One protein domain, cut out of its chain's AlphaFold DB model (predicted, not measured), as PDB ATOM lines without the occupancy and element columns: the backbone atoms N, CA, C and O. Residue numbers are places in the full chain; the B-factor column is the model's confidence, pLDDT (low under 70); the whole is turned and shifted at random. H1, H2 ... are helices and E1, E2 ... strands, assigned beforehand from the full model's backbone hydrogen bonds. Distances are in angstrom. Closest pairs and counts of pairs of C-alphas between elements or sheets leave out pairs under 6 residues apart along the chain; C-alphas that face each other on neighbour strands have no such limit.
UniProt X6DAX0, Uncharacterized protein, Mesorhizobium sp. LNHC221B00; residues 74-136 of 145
ATOM      1  N   GLU A  74      94.593 111.424 129.089       94.31
ATOM      2  CA  GLU A  74      94.335 110.196 129.838       94.31
ATOM      3  C   GLU A  74      93.317 109.316 129.105       94.31
ATOM      4  O   GLU A  74      93.564 108.130 128.898       94.31
ATOM      5  N   GLU A  75      92.222 109.904 128.614       93.31
ATOM      6  CA  GLU A  75      91.225 109.190 127.812       93.31
ATOM      7  C   GLU A  75      91.834 108.617 126.528       93.31
ATOM      8  O   GLU A  75      91.520 107.493 126.131       93.31
ATOM      9  N   LYS A  76      92.738 109.362 125.879       92.88
ATOM     10  CA  LYS A  76      93.449 108.883 124.685       92.88
ATOM     11  C   LYS A  76      94.347 107.692 125.011       92.88
ATOM     12  O   LYS A  76      94.344 106.715 124.261       92.88
ATOM     13  N   LEU A  77      95.082 107.746 126.122       95.81
ATOM     14  CA  LEU A  77      95.929 106.640 126.573       95.81
ATOM     15  C   LEU A  77      95.106 105.397 126.930       95.81
ATOM     16  O   LEU A  77      95.484 104.293 126.539       95.81
ATOM     17  N   GLU A  78      93.961 105.558 127.594       95.69
ATOM     18  CA  GLU A  78      93.049 104.446 127.891       95.69
ATOM     19  C   GLU A  78      92.445 103.836 126.620       95.69
ATOM     20  O   GLU A  78      92.388 102.613 126.480       95.69
ATOM     21  N   ALA A  79      92.053 104.664 125.648       92.44
ATOM     22  CA  ALA A  79      91.560 104.179 124.362       92.44
ATOM     23  C   ALA A  79      92.628 103.372 123.607       92.44
ATOM     24  O   ALA A  79      92.328 102.300 123.075       92.44
ATOM     25  N   ILE A  80      93.881 103.845 123.602       94.56
ATOM     26  CA  ILE A  80      95.025 103.113 123.036       94.56
ATOM     27  C   ILE A  80      95.224 101.790 123.778       94.56
ATOM     28  O   ILE A  80      95.301 100.735 123.147       94.56
ATOM     29  N   TRP A  81      95.265 101.815 125.110       95.88
ATOM     30  CA  TRP A  81      95.462 100.622 125.933       95.88
ATOM     31  C   TRP A  81      94.380  99.561 125.706       95.88
ATOM     32  O   TRP A  81      94.683  98.373 125.563       95.88
ATOM     33  N   SER A  82      93.119  99.986 125.643       94.69
ATOM     34  CA  SER A  82      91.966  99.113 125.419       94.69
ATOM     35  C   SER A  82      91.978  98.496 124.017       94.69
ATOM     36  O   SER A  82      91.753  97.295 123.866       94.69
ATOM     37  N   ALA A  83      92.317  99.285 122.993       92.19
ATOM     38  CA  ALA A  83      92.358  98.825 121.606       92.19
ATOM     39  C   ALA A  83      93.601  97.984 121.261       92.19
ATOM     40  O   ALA A  83      93.582  97.235 120.284       92.19
ATOM     41  N   THR A  84      94.681  98.102 122.037       93.69
ATOM     42  CA  THR A  84      95.923  97.357 121.800       93.69
ATOM     43  C   THR A  84      95.756  95.886 122.180       93.69
ATOM     44  O   THR A  84      95.275  95.559 123.272       93.69
ATOM     45  N   HIS A  85      96.174  94.992 121.278       93.56
ATOM     46  CA  HIS A  85      96.169  93.544 121.499       93.56
ATOM     47  C   HIS A  85      97.045  93.165 122.704       93.56
ATOM     48  O   HIS A  85      98.072  93.803 122.935       93.56
ATOM     49  N   SER A  86      96.662  92.125 123.454       93.31
ATOM     50  CA  SER A  86      97.378  91.666 124.661       93.31
ATOM     51  C   SER A  86      98.869  91.461 124.419       93.31
ATOM     52  O   SER A  86      99.679  91.929 125.199       93.31
ATOM     53  N   ASP A  87      99.230  90.853 123.293       93.12
ATOM     54  CA  ASP A  87     100.621  90.506 122.968       93.12
ATOM     55  C   ASP A  87     101.519  91.728 122.706       93.12
ATOM     56  O   ASP A  87     102.739  91.602 122.620       93.12
ATOM     57  N   PHE A  88     100.927  92.916 122.555       93.69
ATOM     58  CA  PHE A  88     101.644  94.170 122.318       93.69
ATOM     59  C   PHE A  88     101.556  95.139 123.495       93.69
ATOM     60  O   PHE A  88     101.988  96.283 123.364       93.69
ATOM     61  N   LYS A  89     101.012  94.711 124.638       95.31
ATOM     62  CA  LYS A  89     100.932  95.524 125.851       95.31
ATOM     63  C   LYS A  89     101.306  94.712 127.085       95.31
ATOM     64  O   LYS A  89     101.169  93.498 127.100       95.31
ATOM     65  N   GLY A  90     101.763  95.381 128.133       95.38
ATOM     66  CA  GLY A  90     102.164  94.696 129.360       95.38
ATOM     67  C   GLY A  90     102.513  95.656 130.479       95.38
ATOM     68  O   GLY A  90     102.219  96.852 130.405       95.38
ATOM     69  N   VAL A  91     103.169  95.137 131.510       95.94
ATOM     70  CA  VAL A  91     103.616  95.912 132.665       95.94
ATOM     71  C   VAL A  91     105.144  95.925 132.715       95.94
ATOM     72  O   VAL A  91     105.804  94.896 132.568       95.94
ATOM     73  N   ALA A  92     105.722  97.111 132.891       95.38
ATOM     74  CA  ALA A  92     107.161  97.282 133.030       95.38
ATOM     75  C   ALA A  92     107.679  96.491 134.241       95.38
ATOM     76  O   ALA A  92     107.109  96.551 135.332       95.38
ATOM     77  N   GLY A  93     108.761  95.743 134.027       91.69
ATOM     78  CA  GLY A  93     109.406  94.904 135.038       91.69
ATOM     79  C   GLY A  93     108.762  93.531 135.283       91.69
ATOM     80  O   GLY A  93     109.381  92.712 135.955       91.69
ATOM     81  N   GLU A  94     107.579  93.245 134.718       91.38
ATOM     82  CA  GLU A  94     106.857  91.976 134.938       91.38
ATOM     83  C   GLU A  94     107.504  90.794 134.197       91.38
ATOM     84  O   GLU A  94     107.755  89.748 134.789       91.38
ATOM     85  N   ALA A  95     107.815  90.959 132.908       85.50
ATOM     86  CA  ALA A  95     108.441  89.905 132.103       85.50
ATOM     87  C   ALA A  95     109.971  89.847 132.264       85.50
ATOM     88  O   ALA A  95     110.581  88.792 132.102       85.50
ATOM     89  N   ASN A  96     110.595  90.993 132.540       85.94
ATOM     90  CA  ASN A  96     112.025  91.115 132.793       85.94
ATOM     91  C   ASN A  96     112.276  92.361 133.652       85.94
ATOM     92  O   ASN A  96     112.160  93.489 133.162       85.94
ATOM     93  N   SER A  97     112.601  92.152 134.925       85.50
ATOM     94  CA  SER A  97     112.824  93.223 135.897       85.50
ATOM     95  C   SER A  97     114.085  94.045 135.608       85.50
ATOM     96  O   SER A  97     114.095  95.235 135.907       85.50
ATOM     97  N   ASP A  98     115.092  93.461 134.952       89.88
ATOM     98  CA  ASP A  98     116.343  94.149 134.593       89.88
ATOM     99  C   ASP A  98     116.207  95.003 133.322       89.88
ATOM    100  O   ASP A  98     117.045  95.859 133.044       89.88
ATOM    101  N   ALA A  99     115.147  94.795 132.530       86.88
ATOM    102  CA  ALA A  99     114.893  95.563 131.308       86.88
ATOM    103  C   ALA A  99     114.324  96.968 131.577       86.88
ATOM    104  O   ALA A  99     114.214  97.770 130.649       86.88
ATOM    105  N   TRP A 100     113.944  97.257 132.826       92.62
ATOM    106  CA  TRP A 100     113.324  98.513 133.229       92.62
ATOM    107  C   TRP A 100     113.965  99.056 134.510       92.62
ATOM    108  O   TRP A 100     114.128  98.297 135.466       92.62
ATOM    109  N   PRO A 101     114.251 100.369 134.579       92.94
ATOM    110  CA  PRO A 101     114.553 101.037 135.841       92.94
ATOM    111  C   PRO A 101     113.451 100.794 136.880       92.94
ATOM    112  O   PRO A 101     112.267 100.741 136.533       92.94
ATOM    113  N   VAL A 102     113.830 100.654 138.153       91.81
ATOM    114  CA  VAL A 102     112.922 100.273 139.253       91.81
ATOM    115  C   VAL A 102     111.769 101.271 139.409       91.81
ATOM    116  O   VAL A 102     110.639 100.879 139.683       91.81
ATOM    117  N   GLU A 103     112.013 102.555 139.153       93.44
ATOM    118  CA  GLU A 103     111.017 103.633 139.164       93.44
ATOM    119  C   GLU A 103     109.901 103.476 138.116       93.44
ATOM    120  O   GLU A 103     108.856 104.130 138.200       93.44
ATOM    121  N   HIS A 104     110.113 102.623 137.114       94.06
ATOM    122  CA  HIS A 104     109.144 102.348 136.064       94.06
ATOM    123  C   HIS A 104     108.388 101.041 136.268       94.06
ATOM    124  O   HIS A 104     107.415 100.797 135.556       94.06
ATOM    125  N   HIS A 105     108.784 100.211 137.234       94.12
ATOM    126  CA  HIS A 105     108.110  98.941 137.488       94.12
ATOM    127  C   HIS A 105     106.637  99.164 137.847       94.12
ATOM    128  O   HIS A 105     106.272 100.131 138.514       94.12
ATOM    129  N   GLY A 106     105.763  98.279 137.364       94.12
ATOM    130  CA  GLY A 106     104.317  98.382 137.588       94.12
ATOM    131  C   GLY A 106     103.580  99.331 136.634       94.12
ATOM    132  O   GLY A 106     102.349  99.353 136.618       94.12
ATOM    133  N   LYS A 107     104.295 100.089 135.794       96.38
ATOM    134  CA  LYS A 107     103.685 100.987 134.807       96.38
ATOM    135  C   LYS A 107     103.297 100.253 133.525       96.38
ATOM    136  O   LYS A 107     103.936  99.284 133.119       96.38
ATOM    137  N   ARG A 108     102.252 100.736 132.848       97.50
ATOM    138  CA  ARG A 108     101.769 100.159 131.582       97.50
ATOM    139  C   ARG A 108     102.749 100.435 130.446       97.50
ATOM    140  O   ARG A 108     103.196 101.567 130.271       97.50
ATOM    141  N   THR A 109     103.019  99.416 129.642       96.75
ATOM    142  CA  THR A 109     103.905  99.473 128.474       96.75
ATOM    143  C   THR A 109     103.184  99.035 127.209       96.75
ATOM    144  O   THR A 109     102.271  98.210 127.250       96.75
ATOM    145  N   ILE A 110     103.607  99.582 126.075       96.31
ATOM    146  CA  ILE A 110     103.110  99.220 124.750       96.31
ATOM    147  C   ILE A 110     104.277  99.045 123.780       96.31
ATOM    148  O   ILE A 110     105.253  99.799 123.809       96.31
ATOM    149  N   LEU A 111     104.181  98.032 122.920       94.19
ATOM    150  CA  LEU A 111     105.124  97.802 121.837       94.19
ATOM    151  C   LEU A 111     104.697  98.614 120.613       94.19
ATOM    152  O   LEU A 111     103.650  98.357 120.019       94.19
ATOM    153  N   ILE A 112     105.523  99.577 120.216       91.12
ATOM    154  CA  ILE A 112     105.272 100.439 119.060       91.12
ATOM    155  C   ILE A 112     106.226 100.113 117.915       91.12
ATOM    156  O   ILE A 112     107.365  99.696 118.119       91.12
ATOM    157  N   ASN A 113     105.770 100.327 116.682       86.62
ATOM    158  CA  ASN A 113     106.642 100.295 115.513       86.62
ATOM    159  C   ASN A 113     107.222 101.698 115.276       86.62
ATOM    160  O   ASN A 113     106.513 102.586 114.804       86.62
ATOM    161  N   ALA A 114     108.505 101.883 115.584       80.94
ATOM    162  CA  ALA A 114     109.237 103.140 115.437       80.94
ATOM    163  C   ALA A 114     109.898 103.292 114.048       80.94
ATOM    164  O   ALA A 114     110.849 104.054 113.868       80.94
ATOM    165  N   GLY A 115     109.416 102.559 113.040       81.19
ATOM    166  CA  GLY A 115     109.917 102.650 111.671       81.19
ATOM    167  C   GLY A 115     111.344 102.118 111.558       81.19
ATOM    168  O   GLY A 115     111.580 100.933 111.786       81.19
ATOM    169  N   ALA A 116     112.301 102.985 111.210       78.00
ATOM    170  CA  ALA A 116     113.704 102.604 111.002       78.00
ATOM    171  C   ALA A 116     114.376 102.014 112.257       78.00
ATOM    172  O   ALA A 116     115.325 101.246 112.141       78.00
ATOM    173  N   GLN A 117     113.868 102.348 113.445       76.62
ATOM    174  CA  GLN A 117     114.360 101.837 114.729       76.62
ATOM    175  C   GLN A 117     113.745 100.475 115.107       76.62
ATOM    176  O   GLN A 117     114.088  99.906 116.139       76.62
ATOM    177  N   GLY A 118     112.842  99.934 114.282       87.25
ATOM    178  CA  GLY A 118     112.176  98.660 114.532       87.25
ATOM    179  C   GLY A 118     111.069  98.756 115.583       87.25
ATOM    180  O   GLY A 118     110.348  99.751 115.671       87.25
ATOM    181  N   ARG A 119     110.890  97.680 116.357       88.19
ATOM    182  CA  ARG A 119     109.889  97.614 117.429       88.19
ATOM    183  C   ARG A 119     110.509  98.101 118.732       88.19
ATOM    184  O   ARG A 119     111.509  97.544 119.170       88.19
ATOM    185  N   VAL A 120     109.893  99.101 119.349       90.75
ATOM    186  CA  VAL A 120     110.360  99.707 120.599       90.75
ATOM    187  C   VAL A 120     109.283  99.526 121.656       90.75
ATOM    188  O   VAL A 120     108.110  99.799 121.405       90.75
ATOM    189  N   LEU A 121     109.674  99.046 122.835       92.06
ATOM    190  CA  LEU A 121     108.795  98.990 123.996       92.06
ATOM    191  C   LEU A 121     108.886 100.332 124.732       92.06
ATOM    192  O   LEU A 121     109.982 100.773 125.068       92.06
ATOM    193  N   LYS A 122     107.749 100.990 124.956       94.75
ATOM    194  CA  LYS A 122     107.666 102.278 125.663       94.75
ATOM    195  C   LYS A 122     106.661 102.215 126.801       94.75
ATOM    196  O   LYS A 122     105.719 101.421 126.754       94.75
ATOM    197  N   LEU A 123     106.827 103.097 127.783       96.38
ATOM    198  CA  LEU A 123     105.770 103.394 128.744       96.38
ATOM    199  C   LEU A 123     104.604 104.063 128.014       96.38
ATOM    200  O   LEU A 123     104.799 104.935 127.170       96.38
ATOM    201  N   LEU A 124     103.381 103.647 128.341       97.12
ATOM    202  CA  LEU A 124     102.163 104.199 127.748       97.12
ATOM    203  C   LEU A 124     102.052 105.706 128.021       97.12
ATOM    204  O   LEU A 124     101.632 106.467 127.154       97.12
ATOM    205  N   GLU A 125     102.455 106.139 129.213       96.50
ATOM    206  CA  GLU A 125     102.426 107.547 129.609       96.50
ATOM    207  C   GLU A 125     103.463 108.419 128.892       96.50
ATOM    208  O   GLU A 125     103.259 109.629 128.828       96.50
ATOM    209  N   ASP A 126     104.498 107.826 128.288       95.75
ATOM    210  CA  ASP A 126     105.575 108.537 127.578       95.75
ATOM    211  C   ASP A 126     105.301 108.690 126.076       95.75
ATOM    212  O   ASP A 126     106.149 109.171 125.318       95.75
ATOM    213  N   LEU A 127     104.119 108.273 125.610       95.38
ATOM    214  CA  LEU A 127     103.724 108.493 124.225       95.38
ATOM    215  C   LEU A 127     103.613 109.997 123.935       95.38
ATOM    216  O   LEU A 127     102.895 110.739 124.613       95.38
ATOM    217  N   SER A 128     104.304 110.431 122.883       92.25
ATOM    218  CA  SER A 128     104.173 111.785 122.340       92.25
ATOM    219  C   SER A 128     102.796 112.000 121.709       92.25
ATOM    220  O   SER A 128     102.139 111.047 121.289       92.25
ATOM    221  N   ASP A 129     102.365 113.255 121.560       89.00
ATOM    222  CA  ASP A 129     101.080 113.573 120.918       89.00
ATOM    223  C   ASP A 129     100.988 113.048 119.476       89.00
ATOM    224  O   ASP A 129      99.916 112.640 119.018       89.00
ATOM    225  N   GLU A 130     102.117 112.996 118.764       87.44
ATOM    226  CA  GLU A 130     102.182 112.416 117.423       87.44
ATOM    227  C   GLU A 130     101.958 110.894 117.451       87.44
ATOM    228  O   GLU A 130     101.197 110.358 116.640       87.44
ATOM    229  N   GLU A 131     102.591 110.186 118.391       90.81
ATOM    230  CA  GLU A 131     102.392 108.745 118.587       90.81
ATOM    231  C   GLU A 131     100.960 108.442 119.031       90.81
ATOM    232  O   GLU A 131     100.326 107.550 118.467       90.81
ATOM    233  N   ILE A 132     100.412 109.232 119.958       90.81
ATOM    234  CA  ILE A 132      99.013 109.150 120.386       90.81
ATOM    235  C   ILE A 132      98.088 109.311 119.174       90.81
ATOM    236  O   ILE A 132      97.216 108.476 118.947       90.81
ATOM    237  N   GLY A 133      98.310 110.319 118.326       85.94
ATOM    238  CA  GLY A 133      97.515 110.531 117.114       85.94
ATOM    239  C   GLY A 133      97.550 109.355 116.125       85.94
ATOM    240  O   GLY A 133      96.555 109.085 115.447       85.94
ATOM    241  N   LYS A 134      98.674 108.632 116.047       85.81
ATOM    242  CA  LYS A 134      98.832 107.446 115.185       85.81
ATOM    243  C   LYS A 134      98.193 106.193 115.785       85.81
ATOM    244  O   LYS A 134      97.623 105.398 115.035       85.81
ATOM    245  N   LEU A 135      98.300 106.018 117.100       89.44
ATOM    246  CA  LEU A 135      97.856 104.821 117.819       89.44
ATOM    247  C   LEU A 135      96.389 104.870 118.237       89.44
ATOM    248  O   LEU A 135      95.801 103.817 118.479       89.44
ATOM    249  N   LEU A 136      95.790 106.063 118.304       88.88
ATOM    250  CA  LEU A 136      94.382 106.209 118.649       88.88
ATOM    251  C   LEU A 136      93.505 105.335 117.742       88.88
ATOM    252  O   LEU A 136      93.665 105.358 116.510       88.88
TER     253      LEU A 136
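Overview. This is residues 74 to 136 of the 145 residues of an uncharacterized protein of Mesorhizobium sp. LNHC221B00 (UniProt X6DAX0). A small meander sheet of three strands, E1, E2 and E3, lies between two helices, H1 and H2, side by side at one end, and a long loop, residues 92 to 107, at the other. H1 only grazes the sheet, and H2 is not on it. The printed part has 63 residues, with two named helices and three named strands in the order H1, E1, E2, E3, H2; the sheet runs E1 E2 E3, antiparallel, and the class is mixed, with 31 residues, under half, in named elements. The whole is compact, with a radius of gyration of the C-alphas of 11.5 A and spans of 30 by 28 by 20 A.

Arrangement. Start at H1, residues 74 to 83, which grazes the sheet with residues 80 to 82. Next, E1, residues 89 to 91, and E2, residues 108 to 113, form an antiparallel hairpin at 143 degrees; look for N 109 and O 90, 2.8 A apart. E2 and E3, residues 119 to 123, form another at 153 degrees, with N 110 and O 122 at 2.9 A. Last, H2, residues 129 to 135, touches H1 at a shallow tilt of 23 degrees, the same way; their closest C-alphas, of Ile 80 and Leu 135, are 6.2 A apart. H2 is apart from E1 and E2. In H1 and H2 every O i to N i+4 pair is within hydrogen-bond range.

Along the chain. Find C-alpha 74 at (94.335, 110.196, 129.838); from there H1 runs 14.2 A to C-alpha 83. E1 covers 7.3 A. E2 runs 16.8 A from C-alpha 108 at (101.769, 100.159, 131.582), and E3 13.4 A. H2 runs 9.8 A to C-alpha 135 at (97.856, 104.821, 117.819).

Size, cuts and confidence. The C-alphas farthest apart, of Asp 98 and Gly 133, are 30.5 A apart. The printed part has no cut. The link from E1 to E2 is long, with 16 residues; the other three are tight. No printed residue is under 70 in pLDDT.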